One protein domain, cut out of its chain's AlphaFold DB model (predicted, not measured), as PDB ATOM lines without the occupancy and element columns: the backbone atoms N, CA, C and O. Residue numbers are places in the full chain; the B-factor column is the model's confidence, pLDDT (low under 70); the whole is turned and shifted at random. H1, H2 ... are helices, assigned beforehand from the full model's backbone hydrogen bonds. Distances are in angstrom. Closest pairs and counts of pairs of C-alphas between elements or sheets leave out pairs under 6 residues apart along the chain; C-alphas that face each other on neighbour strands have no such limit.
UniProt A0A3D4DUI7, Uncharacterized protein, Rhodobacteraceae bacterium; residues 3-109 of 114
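This is residues 3 to 109 of the 114 residues of an uncharacterized protein of Rhodobacteraceae bacterium (UniProt A0A3D4DUI7). A long, straight helix, H1, reaches away as an arm from a loose head of short helices, H2 to H6, while H7 runs from the head back to the later part of H1. Residues 3 to 15 of H1 stick out free; H7 reaches H1 near Asn 23, and H6 meets the other end of H7. The printed part has 107 residues with seven named helices, H1 to H7 in chain order, and no named strand; its class is all helix. It is loose, with a radius of gyration of the C-alphas of 18.1 A, and its outline is a rod spanning 61 by 27 by 20 A.

Start at H1, residues 3 to 29, and look for H7, residues 91 to 107. They touch through residues 20 to 27 of H1 and 106 to 107 of H7, with Asn 23 and Leu 107 the closest C-alphas at 5.4 A; the tilt is steep, 44 degrees, opposite ways. H7 is the hub, touching three helices. H2, residues 35 to 38, only just touches it, with 3 pairs of C-alphas within 8 A, the closest being Leu 38 and Ala 98 at 5.8 A. H6, residues 75 to 85, touches H7 at a steep tilt of 67 degrees, only just short of about perpendicular, the same way; the closest C-alphas are Glu 79 and Trp 91, 6.1 A apart. H3, residues 41 to 47, is close to but not clearly touching H7, C-alphas 43 and 98 being 6.7 A apart. H4, residues 53 to 59, is likewise close but not clearly touching H6, with C-alphas 59 and 81 at 6.5 A. H5, residues 67 to 72, touches no helix; H5 and H7 are apart. Every O i to N i+4 pair is within hydrogen-bond range in H1, H3, H4, H5 and H6, against 11 of 13 in H7; H2 is too short for such a pair.

Find C-alpha 3 at (330.772, 201.073, 402.015); from there H1 runs 39.6 A to C-alpha 29 at (326.391, 240.352, 399.976). H2 measures 4.9 A, H3 10.1 A, H4 10.0 A, H5 9.0 A and H6 15.5 A. H7 runs 24.3 A and ends at C-alpha 107, (334.904, 230.511, 398.237).

Look for the two C-alphas farthest apart at Thr 3 and Ala 74, 62.8 A. The printed part has no cut, and no link is long. Confidence is under 70 at residues 3 to 4, 28 and 30 to 32; the mean pLDDT of the printed part is 83.4.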
ATOM      1  N   THR A   3     331.918 200.154 401.984       54.81
ATOM      2  CA  THR A   3     330.772 201.073 402.015       54.81
ATOM      3  C   THR A   3     331.018 202.316 402.871       54.81
ATOM      4  O   THR A   3     330.640 203.399 402.447       54.81
ATOM      5  N   HIS A   4     331.750 202.207 403.987       58.84
ATOM      6  CA  HIS A   4     332.045 203.360 404.852       58.84
ATOM      7  C   HIS A   4     332.864 204.455 404.155       58.84
ATOM      8  O   HIS A   4     332.559 205.627 404.301       58.84
ATOM      9  N   SER A   5     333.864 204.095 403.345       70.75
ATOM     10  CA  SER A   5     334.718 205.084 402.671       70.75
ATOM     11  C   SER A   5     333.957 205.896 401.616       70.75
ATOM     12  O   SER A   5     334.175 207.098 401.496       70.75
ATOM     13  N   ALA A   6     333.027 205.266 400.891       74.19
ATOM     14  CA  ALA A   6     332.205 205.950 399.895       74.19
ATOM     15  C   ALA A   6     331.119 206.836 400.533       74.19
ATOM     16  O   ALA A   6     330.808 207.898 400.000       74.19
ATOM     17  N   GLU A   7     330.557 206.422 401.674       74.50
ATOM     18  CA  GLU A   7     329.585 207.213 402.441       74.50
ATOM     19  C   GLU A   7     330.239 208.435 403.097       74.50
ATOM     20  O   GLU A   7     329.703 209.536 402.984       74.50
ATOM     21  N   THR A   8     331.428 208.275 403.691       79.12
ATOM     22  CA  THR A   8     332.219 209.388 404.238       79.12
ATOM     23  C   THR A   8     332.639 210.370 403.147       79.12
ATOM     24  O   THR A   8     332.429 211.567 403.301       79.12
ATOM     25  N   ALA A   9     333.155 209.888 402.010       75.69
ATOM     26  CA  ALA A   9     333.518 210.762 400.892       75.69
ATOM     27  C   ALA A   9     332.307 211.546 400.368       75.69
ATOM     28  O   ALA A   9     332.406 212.733 400.076       75.69
ATOM     29  N   ARG A  10     331.139 210.900 400.282       77.56
ATOM     30  CA  ARG A  10     329.903 211.560 399.865       77.56
ATOM     31  C   ARG A  10     329.448 212.625 400.864       77.56
ATOM     32  O   ARG A  10     329.002 213.679 400.430       77.56
ATOM     33  N   TYR A  11     329.548 212.351 402.162       76.31
ATOM     34  CA  TYR A  11     329.226 213.317 403.213       76.31
ATOM     35  C   TYR A  11     330.122 214.561 403.121       76.31
ATOM     36  O   TYR A  11     329.594 215.662 403.018       76.31
ATOM     37  N   LEU A  12     331.441 214.370 403.016       79.56
ATOM     38  CA  LEU A  12     332.409 215.464 402.858       79.56
ATOM     39  C   LEU A  12     332.150 216.294 401.593       79.56
ATOM     40  O   LEU A  12     332.214 217.516 401.621       79.56
ATOM     41  N   ILE A  13     331.794 215.647 400.478       82.50
ATOM     42  CA  ILE A  13     331.427 216.361 399.246       82.50
ATOM     43  C   ILE A  13     330.180 217.227 399.459       82.50
ATOM     44  O   ILE A  13     330.137 218.349 398.965       82.50
ATOM     45  N   HIS A  14     329.158 216.716 400.150       80.88
ATOM     46  CA  HIS A  14     327.935 217.480 400.404       80.88
ATOM     47  C   HIS A  14     328.186 218.665 401.338       80.88
ATOM     48  O   HIS A  14     327.751 219.765 401.021       80.88
ATOM     49  N   GLU A  15     328.936 218.452 402.419       83.50
ATOM     50  CA  GLU A  15     329.312 219.509 403.360       83.50
ATOM     51  C   GLU A  15     330.127 220.608 402.667       83.50
ATOM     52  O   GLU A  15     329.761 221.778 402.735       83.50
ATOM     53  N   ASN A  16     331.137 220.236 401.874       83.38
ATOM     54  CA  ASN A  16     331.934 221.203 401.118       83.38
ATOM     55  C   ASN A  16     331.094 221.987 400.100       83.38
ATOM     56  O   ASN A  16     331.311 223.180 399.912       83.38
ATOM     57  N   VAL A  17     330.123 221.350 399.435       85.06
ATOM     58  CA  VAL A  17     329.222 222.055 398.506       85.06
ATOM     59  C   VAL A  17     328.336 223.057 399.248       85.06
ATOM     60  O   VAL A  17     328.177 224.179 398.765       85.06
ATOM     61  N   ASP A  18     327.794 222.683 400.407       84.12
ATOM     62  CA  ASP A  18     326.965 223.574 401.222       84.12
ATOM     63  C   ASP A  18     327.779 224.777 401.737       84.12
ATOM     64  O   ASP A  18     327.311 225.916 401.635       84.12
ATOM     65  N   THR A  19     329.020 224.555 402.186       84.06
ATOM     66  CA  THR A  19     329.951 225.621 402.597       84.06
ATOM     67  C   THR A  19     330.302 226.545 401.430       84.06
ATOM     68  O   THR A  19     330.142 227.759 401.548       84.06
ATOM     69  N   ILE A  20     330.654 226.005 400.255       84.62
ATOM     70  CA  ILE A  20     330.925 226.814 399.050       84.62
ATOM     71  C   ILE A  20     329.709 227.669 398.676       84.62
ATOM     72  O   ILE A  20     329.861 228.825 398.276       84.62
ATOM     73  N   MET A  21     328.493 227.124 398.777       80.69
ATOM     74  CA  MET A  21     327.268 227.870 398.482       80.69
ATOM     75  C   MET A  21     327.014 228.990 399.495       80.69
ATOM     76  O   MET A  21     326.636 230.096 399.089       80.69
ATOM     77  N   ALA A  22     327.227 228.725 400.786       82.62
ATOM     78  CA  ALA A  22     327.098 229.718 401.848       82.62
ATOM     79  C   ALA A  22     328.117 230.851 401.673       82.62
ATOM     80  O   ALA A  22     327.728 232.023 401.677       82.62
ATOM     81  N   ASN A  23     329.375 230.500 401.403       83.06
ATOM     82  CA  ASN A  23     330.426 231.448 401.066       83.06
ATOM     83  C   ASN A  23     329.980 232.250 399.837       83.06
ATOM     84  O   ASN A  23     329.797 233.459 399.931       83.06
ATOM     85  N   ALA A  24     329.678 231.626 398.697       78.50
ATOM     86  CA  ALA A  24     329.264 232.346 397.486       78.50
ATOM     87  C   ALA A  24     328.119 233.344 397.723       78.50
ATOM     88  O   ALA A  24     328.090 234.421 397.121       78.50
ATOM     89  N   GLN A  25     327.168 233.004 398.595       78.69
ATOM     90  CA  GLN A  25     326.109 233.919 398.991       78.69
ATOM     91  C   GLN A  25     326.640 235.092 399.821       78.69
ATOM     92  O   GLN A  25     326.283 236.232 399.515       78.69
ATOM     93  N   ALA A  26     327.504 234.832 400.802       79.19
ATOM     94  CA  ALA A  26     328.158 235.857 401.603       79.19
ATOM     95  C   ALA A  26     329.039 236.800 400.748       79.19
ATOM     96  O   ALA A  26     328.862 238.013 400.873       79.19
ATOM     97  N   LEU A  27     329.818 236.292 399.776       76.25
ATOM     98  CA  LEU A  27     330.628 237.111 398.851       76.25
ATOM     99  C   LEU A  27     329.761 238.061 398.031       76.25
ATOM    100  O   LEU A  27     330.149 239.183 397.729       76.25
ATOM    101  N   ARG A  28     328.570 237.600 397.633       69.75
ATOM    102  CA  ARG A  28     327.622 238.426 396.873       69.75
ATOM    103  C   ARG A  28     326.996 239.527 397.722       69.75
ATOM    104  O   ARG A  28     326.562 240.526 397.154       69.75
ATOM    105  N   THR A  29     326.880 239.330 399.035       72.62
ATOM    106  CA  THR A  29     326.391 240.352 399.976       72.62
ATOM    107  C   THR A  29     327.483 241.278 400.494       72.62
ATOM    108  O   THR A  29     327.158 242.363 400.974       72.62
ATOM    109  N   GLU A  30     328.747 240.875 400.413       69.81
ATOM    110  CA  GLU A  30     329.872 241.696 400.837       69.81
ATOM    111  C   GLU A  30     330.133 242.796 399.802       69.81
ATOM    112  O   GLU A  30     330.395 242.548 398.627       69.81
ATOM    113  N   SER A  31     329.968 244.048 400.229       58.84
ATOM    114  CA  SER A  31     329.900 245.190 399.312       58.84
ATOM    115  C   SER A  31     331.268 245.661 398.807       58.84
ATOM    116  O   SER A  31     331.310 246.400 397.825       58.84
ATOM    117  N   ALA A  32     332.364 245.300 399.483       67.88
ATOM    118  CA  ALA A  32     333.720 245.694 399.110       67.88
ATOM    119  C   ALA A  32     334.770 244.812 399.804       67.88
ATOM    120  O   ALA A  32     334.726 244.649 401.020       67.88
ATOM    121  N   VAL A  33     335.730 244.303 399.030       78.62
ATOM    122  CA  VAL A  33     336.968 243.679 399.528       78.62
ATOM    123  C   VAL A  33     338.042 244.760 399.575       78.62
ATOM    124  O   VAL A  33     338.144 245.552 398.634       78.62
ATOM    125  N   SER A  34     338.842 244.812 400.641       84.94
ATOM    126  CA  SER A  34     339.907 245.813 400.718       84.94
ATOM    127  C   SER A  34     341.018 245.525 399.701       84.94
ATOM    128  O   SER A  34     341.337 244.374 399.396       84.94
ATOM    129  N   LEU A  35     341.675 246.573 399.195       85.81
ATOM    130  CA  LEU A  35     342.813 246.410 398.283       85.81
ATOM    131  C   LEU A  35     343.969 245.621 398.908       85.81
ATOM    132  O   LEU A  35     344.675 244.919 398.193       85.81
ATOM    133  N   ALA A  36     344.157 245.709 400.226       85.69
ATOM    134  CA  ALA A  36     345.187 244.953 400.933       85.69
ATOM    135  C   ALA A  36     344.908 243.439 400.928       85.69
ATOM    136  O   ALA A  36     345.840 242.645 400.799       85.69
ATOM    137  N   GLU A  37     343.640 243.039 401.035       85.19
ATOM    138  CA  GLU A  37     343.222 241.635 400.936       85.19
ATOM    139  C   GLU A  37     343.283 241.136 399.492       85.19
ATOM    140  O   GLU A  37     343.801 240.050 399.221       85.19
ATOM    141  N   LEU A  38     342.818 241.960 398.551       87.19
ATOM    142  CA  LEU A  38     342.841 241.650 397.125       87.19
ATOM    143  C   LEU A  38     344.277 241.453 396.616       87.19
ATOM    144  O   LEU A  38     344.581 240.475 395.930       87.19
ATOM    145  N   LEU A  39     345.177 242.361 396.998       89.69
ATOM    146  CA  LEU A  39     346.607 242.331 396.692       89.69
ATOM    147  C   LEU A  39     347.394 241.603 397.789       89.69
ATOM    148  O   LEU A  39     348.417 242.086 398.281       89.69
ATOM    149  N   SER A  40     346.901 240.422 398.169       89.50
ATOM    150  CA  SER A  40     347.522 239.578 399.188       89.50
ATOM    151  C   SER A  40     349.007 239.311 398.906       89.50
ATOM    152  O   SER A  40     349.461 239.292 397.759       89.50
ATOM    153  N   ALA A  41     349.772 239.006 399.957       88.12
ATOM    154  CA  ALA A  41     351.188 238.659 399.828       88.12
ATOM    155  C   ALA A  41     351.430 237.502 398.838       88.12
ATOM    156  O   ALA A  41     352.405 237.524 398.090       88.12
ATOM    157  N   GLY A  42     350.521 236.519 398.789       87.62
ATOM    158  CA  GLY A  42     350.596 235.408 397.838       87.62
ATOM    159  C   GLY A  42     350.409 235.854 396.387       87.62
ATOM    160  O   GLY A  42     351.144 235.405 395.507       87.62
ATOM    161  N   PHE A  43     349.471 236.768 396.124       90.56
ATOM    162  CA  PHE A  43     349.303 237.350 394.794       90.56
ATOM    163  C   PHE A  43     350.531 238.173 394.387       90.56
ATOM    164  O   PHE A  43     351.079 237.961 393.302       90.56
ATOM    165  N   MET A  44     351.007 239.048 395.281       92.25
ATOM    166  CA  MET A  44     352.174 239.898 395.029       92.25
ATOM    167  C   MET A  44     353.422 239.069 394.724       92.25
ATOM    168  O   MET A  44     354.082 239.326 393.719       92.25
ATOM    169  N   ALA A  45     353.696 238.026 395.510       90.75
ATOM    170  CA  ALA A  45     354.851 237.153 395.306       90.75
ATOM    171  C   ALA A  45     354.798 236.366 393.983       90.75
ATOM    172  O   ALA A  45     355.842 236.059 393.409       90.75
ATOM    173  N   ASN A  46     353.599 236.029 393.497       90.81
ATOM    174  CA  ASN A  46     353.425 235.208 392.297       90.81
ATOM    175  C   ASN A  46     353.358 236.010 390.992       90.81
ATOM    176  O   ASN A  46     353.545 235.429 389.925       90.81
ATOM    177  N   ARG A  47     353.012 237.300 391.051       91.62
ATOM    178  CA  ARG A  47     352.692 238.108 389.856       91.62
ATOM    179  C   ARG A  47     353.479 239.412 389.769       91.62
ATOM    180  O   ARG A  47     353.319 240.169 388.811       91.62
ATOM    181  N   THR A  48     354.298 239.700 390.778       91.31
ATOM    182  CA  THR A  48     355.082 240.931 390.871       91.31
ATOM    183  C   THR A  48     356.482 240.650 391.409       91.31
ATOM    184  O   THR A  48     356.742 239.622 392.031       91.31
ATOM    185  N   LYS A  49     357.397 241.595 391.194       91.31
ATOM    186  CA  LYS A  49     358.745 241.599 391.785       91.31
ATOM    187  C   LYS A  49     358.779 242.259 393.170       91.31
ATOM    188  O   LYS A  49     359.863 242.451 393.715       91.31
ATOM    189  N   LEU A  50     357.625 242.671 393.686       88.81
ATOM    190  CA  LEU A  50     357.479 243.444 394.913       88.81
ATOM    191  C   LEU A  50     357.127 242.520 396.075       88.81
ATOM    192  O   LEU A  50     356.426 241.520 395.907       88.81
ATOM    193  N   ALA A  51     357.597 242.866 397.267       87.25
ATOM    194  CA  ALA A  51     357.380 242.076 398.471       87.25
ATOM    195  C   ALA A  51     355.955 242.230 399.027       87.25
ATOM    196  O   ALA A  51     355.478 241.353 399.748       87.25
ATOM    197  N   SER A  52     355.277 243.345 398.737       90.12
ATOM    198  CA  SER A  52     353.925 243.616 399.240       90.12
ATOM    199  C   SER A  52     353.193 244.689 398.435       90.12
ATOM    200  O   SER A  52     353.811 245.483 397.724       90.12
ATOM    201  N   ALA A  53     351.869 244.761 398.611       89.31
ATOM    202  CA  ALA A  53     351.044 245.841 398.073       89.31
ATOM    203  C   ALA A  53     351.493 247.219 398.588       89.31
ATOM    204  O   ALA A  53     351.507 248.182 397.832       89.31
ATOM    205  N   SER A  54     351.946 247.318 399.842       91.19
ATOM    206  CA  SER A  54     352.481 248.569 400.394       91.19
ATOM    207  C   SER A  54     353.696 249.073 399.619       91.19
ATOM    208  O   SER A  54     353.837 250.272 399.417       91.19
ATOM    209  N   GLU A  55     354.558 248.171 399.147       90.62
ATOM    210  CA  GLU A  55     355.723 248.534 398.337       90.62
ATOM    211  C   GLU A  55     355.306 249.089 396.967       90.62
ATOM    212  O   GLU A  55     355.880 250.064 396.491       90.62
ATOM    213  N   MET A  56     354.258 248.520 396.366       89.25
ATOM    214  CA  MET A  56     353.672 249.031 395.126       89.25
ATOM    215  C   MET A  56     353.078 250.428 395.303       89.25
ATOM    216  O   MET A  56     353.329 251.309 394.484       89.25
ATOM    217  N   PHE A  57     352.324 250.651 396.378       90.62
ATOM    218  CA  PHE A  57     351.751 251.966 396.667       90.62
ATOM    219  C   PHE A  57     352.844 252.992 396.988       90.62
ATOM    220  O   PHE A  57     352.776 254.126 396.519       90.62
ATOM    221  N   ALA A  58     353.921 252.576 397.659       90.75
ATOM    222  CA  ALA A  58     355.072 253.437 397.919       90.75
ATOM    223  C   ALA A  58     355.785 253.883 396.632       90.75
ATOM    224  O   ALA A  58     356.244 255.025 396.566       90.75
ATOM    225  N   LEU A  59     355.845 253.036 395.593       88.69
ATOM    226  CA  LEU A  59     356.371 253.426 394.273       88.69
ATOM    227  C   LEU A  59     355.530 254.527 393.617       88.69
ATOM    228  O   LEU A  59     356.077 255.397 392.944       88.69
ATOM    229  N   ALA A  60     354.222 254.514 393.861       85.62
ATOM    230  CA  ALA A  60     353.296 255.545 393.416       85.62
ATOM    231  C   ALA A  60     353.288 256.804 394.312       85.62
ATOM    232  O   ALA A  60     352.620 257.785 393.988       85.62
ATOM    233  N   GLY A  61     354.060 256.809 395.407       86.50
ATOM    234  CA  GLY A  61     354.154 257.923 396.357       86.50
ATOM    235  C   GLY A  61     353.157 257.863 397.518       86.50
ATOM    236  O   GLY A  61     353.081 258.811 398.298       86.50
ATOM    237  N   GLU A  62     352.430 256.757 397.663       89.25
ATOM    238  CA  GLU A  62     351.394 256.558 398.676       89.25
ATOM    239  C   GLU A  62     351.890 255.659 399.814       89.25
ATOM    240  O   GLU A  62     352.596 254.675 399.601       89.25
ATOM    241  N   GLN A  63     351.527 255.990 401.055       85.44
ATOM    242  CA  GLN A  63     351.921 255.197 402.232       85.44
ATOM    243  C   GLN A  63     350.846 254.197 402.664       85.44
ATOM    244  O   GLN A  63     351.149 253.227 403.358       85.44
ATOM    245  N   GLU A  64     349.598 254.421 402.251       86.62
ATOM    246  CA  GLU A  64     348.453 253.598 402.622       86.62
ATOM    247  C   GLU A  64     347.879 252.882 401.399       86.62
ATOM    248  O   GLU A  64     347.632 253.488 400.358       86.62
ATOM    249  N   VAL A  65     347.619 251.582 401.542       86.75
ATOM    250  CA  VAL A  65     346.949 250.772 400.518       86.75
ATOM    251  C   VAL A  65     345.443 250.987 400.653       86.75
ATOM    252  O   VAL A  65     344.793 250.352 401.482       86.75
ATOM    253  N   SER A  66     344.892 251.923 399.879       83.94
ATOM    254  CA  SER A  66     343.476 252.306 399.951       83.94
ATOM    255  C   SER A  66     342.917 252.757 398.602       83.94
ATOM    256  O   SER A  66     343.660 253.193 397.721       83.94
ATOM    257  N   ASP A  67     341.592 252.703 398.445       82.00
ATOM    258  CA  ASP A  67     340.924 253.219 397.240       82.00
ATOM    259  C   ASP A  67     341.154 254.727 397.062       82.00
ATOM    260  O   ASP A  67     341.231 255.229 395.942       82.00
ATOM    261  N   ALA A  68     341.314 255.461 398.169       83.44
ATOM    262  CA  ALA A  68     341.638 256.883 398.138       83.44
ATOM    263  C   ALA A  68     343.020 257.136 397.514       83.44
ATOM    264  O   ALA A  68     343.164 258.046 396.701       83.44
ATOM    265  N   ALA A  69     344.008 256.296 397.835       82.12
ATOM    266  CA  ALA A  69     345.345 256.368 397.249       82.12
ATOM    267  C   ALA A  69     345.329 256.092 395.733       82.12
ATOM    268  O   ALA A  69     346.046 256.753 394.983       82.12
ATOM    269  N   LEU A  70     344.452 255.200 395.251       79.38
ATOM    270  CA  LEU A  70     344.274 254.998 393.807       79.38
ATOM    271  C   LEU A  70     343.777 256.260 393.097       79.38
ATOM    272  O   LEU A  70     344.250 256.559 392.006       79.38
ATOM    273  N   ALA A  71     342.861 257.008 393.718       81.31
ATOM    274  CA  ALA A  71     342.288 258.223 393.140       81.31
ATOM    275  C   ALA A  71     343.216 259.451 393.208       81.31
ATOM    276  O   ALA A  71     342.996 260.427 392.489       81.31
ATOM    277  N   HIS A  72     344.214 259.442 394.097       83.31
ATOM    278  CA  HIS A  72     345.152 260.555 394.276       83.31
ATOM    279  C   HIS A  72     346.333 260.522 393.306       83.31
ATOM    280  O   HIS A  72     346.870 261.571 392.940       83.31
ATOM    281  N   VAL A  73     346.739 259.328 392.892       79.19
ATOM    282  CA  VAL A  73     347.872 259.120 391.995       79.19
ATOM    283  C   VAL A  73     347.400 259.219 390.545       79.19
ATOM    284  O   VAL A  73     346.339 258.724 390.183       79.19
ATOM    285  N   ALA A  74     348.197 259.868 389.694       82.50
ATOM    286  CA  ALA A  74     347.901 259.950 388.268       82.50
ATOM    287  C   ALA A  74     347.987 258.566 387.603       82.50
ATOM    288  O   ALA A  74     348.949 257.838 387.840       82.50
ATOM    289  N   ASP A  75     347.049 258.255 386.707       81.25
ATOM    290  CA  ASP A  75     346.965 256.957 386.016       81.25
ATOM    291  C   ASP A  75     348.304 256.511 385.406       81.25
ATOM    292  O   ASP A  75     348.720 255.372 385.593       81.25
ATOM    293  N   ASN A  76     349.043 257.428 384.772       85.25
ATOM    294  CA  ASN A  76     350.350 257.125 384.177       85.25
ATOM    295  C   ASN A  76     351.370 256.603 385.204       85.25
ATOM    296  O   ASN A  76     352.174 255.734 384.884       85.25
ATOM    297  N   THR A  77     351.346 257.113 386.438       85.69
ATOM    298  CA  THR A  77     352.251 256.661 387.504       85.69
ATOM    299  C   THR A  77     351.917 255.231 387.924       85.69
ATOM    300  O   THR A  77     352.820 254.428 388.159       85.69
ATOM    301  N   TRP A  78     350.625 254.885 387.979       83.25
ATOM    302  CA  TRP A  78     350.204 253.506 388.218       83.25
ATOM    303  C   TRP A  78     350.604 252.589 387.074       83.25
ATOM    304  O   TRP A  78     351.112 251.498 387.323       83.25
ATOM    305  N   GLU A  79     350.420 253.024 385.829       87.75
ATOM    306  CA  GLU A  79     350.827 252.245 384.659       87.75
ATOM    307  C   GLU A  79     352.335 251.972 384.655       87.75
ATOM    308  O   GLU A  79     352.743 250.826 384.466       87.75
ATOM    309  N   GLU A  80     353.161 252.978 384.949       89.25
ATOM    310  CA  GLU A  80     354.615 252.818 385.060       89.25
ATOM    311  C   GLU A  80     355.004 251.841 386.181       89.25
ATOM    312  O   GLU A  80     355.846 250.959 385.976       89.25
ATOM    313  N   ALA A  81     354.367 251.948 387.353       87.88
ATOM    314  CA  ALA A  81     354.609 251.035 388.468       87.88
ATOM    315  C   ALA A  81     354.205 249.593 388.118       87.88
ATOM    316  O   ALA A  81     354.943 248.647 388.414       87.88
ATOM    317  N   VAL A  82     353.066 249.413 387.450       90.62
ATOM    318  CA  VAL A  82     352.562 248.095 387.051       90.62
ATOM    319  C   VAL A  82     353.460 247.468 385.983       90.62
ATOM    320  O   VAL A  82     353.965 246.365 386.198       90.62
ATOM    321  N   GLN A  83     353.747 248.169 384.887       92.31
ATOM    322  CA  GLN A  83     354.575 247.643 383.793       92.31
ATOM    323  C   GLN A  83     356.033 247.405 384.217       92.31
ATOM    324  O   GLN A  83     356.691 246.479 383.735       92.31
ATOM    325  N   GLY A  84     356.566 248.227 385.126       91.38
ATOM    326  CA  GLY A  84     357.944 248.092 385.601       91.38
ATOM    327  C   GLY A  84     358.159 246.901 386.542       91.38
ATOM    328  O   GLY A  84     359.243 246.297 386.562       91.38
ATOM    329  N   HIS A  85     357.133 246.545 387.320       92.19
ATOM    330  CA  HIS A  85     357.288 245.666 388.481       92.19
ATOM    331  C   HIS A  85     356.384 244.432 388.485       92.19
ATOM    332  O   HIS A  85     356.536 243.590 389.373       92.19
ATOM    333  N   THR A  86     355.495 244.281 387.506       91.62
ATOM    334  CA  THR A  86     354.546 243.163 387.433       91.62
ATOM    335  C   THR A  86     354.541 242.497 386.063       91.62
ATOM    336  O   THR A  86     355.175 242.978 385.126       91.62
ATOM    337  N   ASP A  87     353.814 241.387 385.954       91.38
ATOM    338  CA  ASP A  87     353.563 240.700 384.682       91.38
ATOM    339  C   ASP A  87     352.367 241.287 383.899       91.38
ATOM    340  O   ASP A  87     351.883 240.651 382.960       91.38
ATOM    341  N   PHE A  88     351.833 242.441 384.312       92.81
ATOM    342  CA  PHE A  88     350.633 243.053 383.737       92.81
ATOM    343  C   PHE A  88     350.954 244.328 382.954       92.81
ATOM    344  O   PHE A  88     351.879 245.067 383.287       92.81
ATOM    345  N   ASP A  89     350.135 244.611 381.942       88.62
ATOM    346  CA  ASP A  89     350.305 245.779 381.072       88.62
ATOM    347  C   ASP A  89     349.713 247.061 381.676       88.62
ATOM    348  O   ASP A  89     350.098 248.166 381.298       88.62
ATOM    349  N   ASN A  90     348.750 246.943 382.589       85.50
ATOM    350  CA  ASN A  90     348.077 248.077 383.215       85.50
ATOM    351  C   ASN A  90     347.409 247.668 384.536       85.50
ATOM    352  O   ASN A  90     347.231 246.483 384.840       85.50
ATOM    353  N   TRP A  91     347.021 248.675 385.322       86.25
ATOM    354  CA  TRP A  91     346.375 248.483 386.620       86.25
ATOM    355  C   TRP A  91     345.074 247.675 386.534       86.25
ATOM    356  O   TRP A  91     344.824 246.817 387.379       86.25
ATOM    357  N   SER A  92     344.258 247.909 385.503       85.31
ATOM    358  CA  SER A  92     342.975 247.220 385.332       85.31
ATOM    359  C   SER A  92     343.158 245.706 385.175       85.31
ATOM    360  O   SER A  92     342.434 244.931 385.803       85.31
ATOM    361  N   ASP A  93     344.141 245.275 384.384       89.25
ATOM    362  CA  ASP A  93     344.447 243.857 384.172       89.25
ATOM    363  C   ASP A  93     344.977 243.197 385.447       89.25
ATOM    364  O   ASP A  93     344.572 242.080 385.792       89.25
ATOM    365  N   MET A  94     345.836 243.905 386.183       90.38
ATOM    366  CA  MET A  94     346.336 243.449 387.477       90.38
ATOM    367  C   MET A  94     345.200 243.291 388.490       90.38
ATOM    368  O   MET A  94     345.088 242.240 389.126       90.38
ATOM    369  N   PHE A  95     344.337 244.301 388.614       87.44
ATOM    370  CA  PHE A  95     343.190 244.284 389.518       87.44
ATOM    371  C   PHE A  95     342.247 243.126 389.180       87.44
ATOM    372  O   PHE A  95     341.886 242.341 390.056       87.44
ATOM    373  N   PHE A  96     341.919 242.946 387.897       86.81
ATOM    374  CA  PHE A  96     341.070 241.847 387.443       86.81
ATOM    375  C   PHE A  96     341.674 240.467 387.749       86.81
ATOM    376  O   PHE A  96     340.965 239.546 388.167       86.81
ATOM    377  N   ALA A  97     342.986 240.300 387.574       88.38
ATOM    378  CA  ALA A  97     343.673 239.061 387.922       88.38
ATOM    379  C   ALA A  97     343.710 238.814 389.439       88.38
ATOM    380  O   ALA A  97     343.544 237.670 389.877       88.38
ATOM    381  N   ALA A  98     343.888 239.866 390.240       88.00
ATOM    382  CA  ALA A  98     343.826 239.785 391.694       88.00
ATOM    383  C   ALA A  98     342.425 239.359 392.162       88.00
ATOM    384  O   ALA A  98     342.304 238.408 392.933       88.00
ATOM    385  N   SER A  99     341.359 239.945 391.601       84.12
ATOM    386  CA  SER A  99     339.971 239.550 391.891       84.12
ATOM    387  C   SER A  99     339.680 238.093 391.543       84.12
ATOM    388  O   SER A  99     339.053 237.383 392.329       84.12
ATOM    389  N   GLN A 100     340.172 237.617 390.397       84.06
ATOM    390  CA  GLN A 100     340.023 236.212 390.005       84.06
ATOM    391  C   GLN A 100     340.818 235.246 390.887       84.06
ATOM    392  O   GLN A 100     340.445 234.081 390.985       84.06
ATOM    393  N   THR A 101     341.902 235.708 391.509       84.56
ATOM    394  CA  THR A 101     342.708 234.894 392.431       84.56
ATOM    395  C   THR A 101     342.092 234.865 393.829       84.56
ATOM    396  O   THR A 101     342.108 233.830 394.488       84.56
ATOM    397  N   TYR A 102     341.515 235.985 394.265       81.88
ATOM    398  CA  TYR A 102     340.906 236.132 395.584       81.88
ATOM    399  C   TYR A 102     339.600 235.338 395.718       81.88
ATOM    400  O   TYR A 102     339.432 234.586 396.677       81.88
ATOM    401  N   ALA A 103     338.693 235.451 394.737       76.56
ATOM    402  CA  ALA A 103     337.361 234.849 394.835       76.56
ATOM    403  C   ALA A 103     337.383 233.324 395.086       76.56
ATOM    404  O   ALA A 103     336.641 232.873 395.952       76.56
ATOM    405  N   PRO A 104     338.229 232.508 394.425       76.62
ATOM    406  CA  PRO A 104     338.329 231.081 394.727       76.62
ATOM    407  C   PRO A 104     338.836 230.775 396.139       76.62
ATOM    408  O   PRO A 104     338.335 229.841 396.752       76.62
ATOM    409  N   GLY A 105     339.811 231.535 396.650       73.00
ATOM    410  CA  GLY A 105     340.355 231.322 397.997       73.00
ATOM    411  C   GLY A 105     339.303 231.561 399.074       73.00
ATOM    412  O   GLY A 105     339.131 230.733 399.956       73.00
ATOM    413  N   TRP A 106     338.536 232.635 398.919       73.62
ATOM    414  CA  TRP A 106     337.443 232.982 399.819       73.62
ATOM    415  C   TRP A 106     336.246 232.011 399.670       73.62
ATOM    416  O   TRP A 106     335.614 231.623 400.645       73.62
ATOM    417  N   LEU A 107     335.956 231.521 398.454       76.88
ATOM    418  CA  LEU A 107     334.904 230.511 398.237       76.88
ATOM    419  C   LEU A 107     335.216 229.158 398.889       76.88
ATOM    420  O   LEU A 107     334.290 228.462 399.299       76.88
ATOM    421  N   LEU A 108     336.495 228.785 398.936       80.12
ATOM    422  CA  LEU A 108     336.977 227.504 399.461       80.12
ATOM    423  C   LEU A 108     337.452 227.588 400.916       80.12
ATOM    424  O   LEU A 108     337.933 226.586 401.450       80.12
ATOM    425  N   GLU A 109     337.331 228.755 401.546       74.50
ATOM    426  CA  GLU A 109     337.595 228.929 402.971       74.50
ATOM    427  C   GLU A 109     336.709 227.957 403.774       74.50
ATOM    428  O   GLU A 109     335.547 227.726 403.422       74.50
TER     429      GLU A 109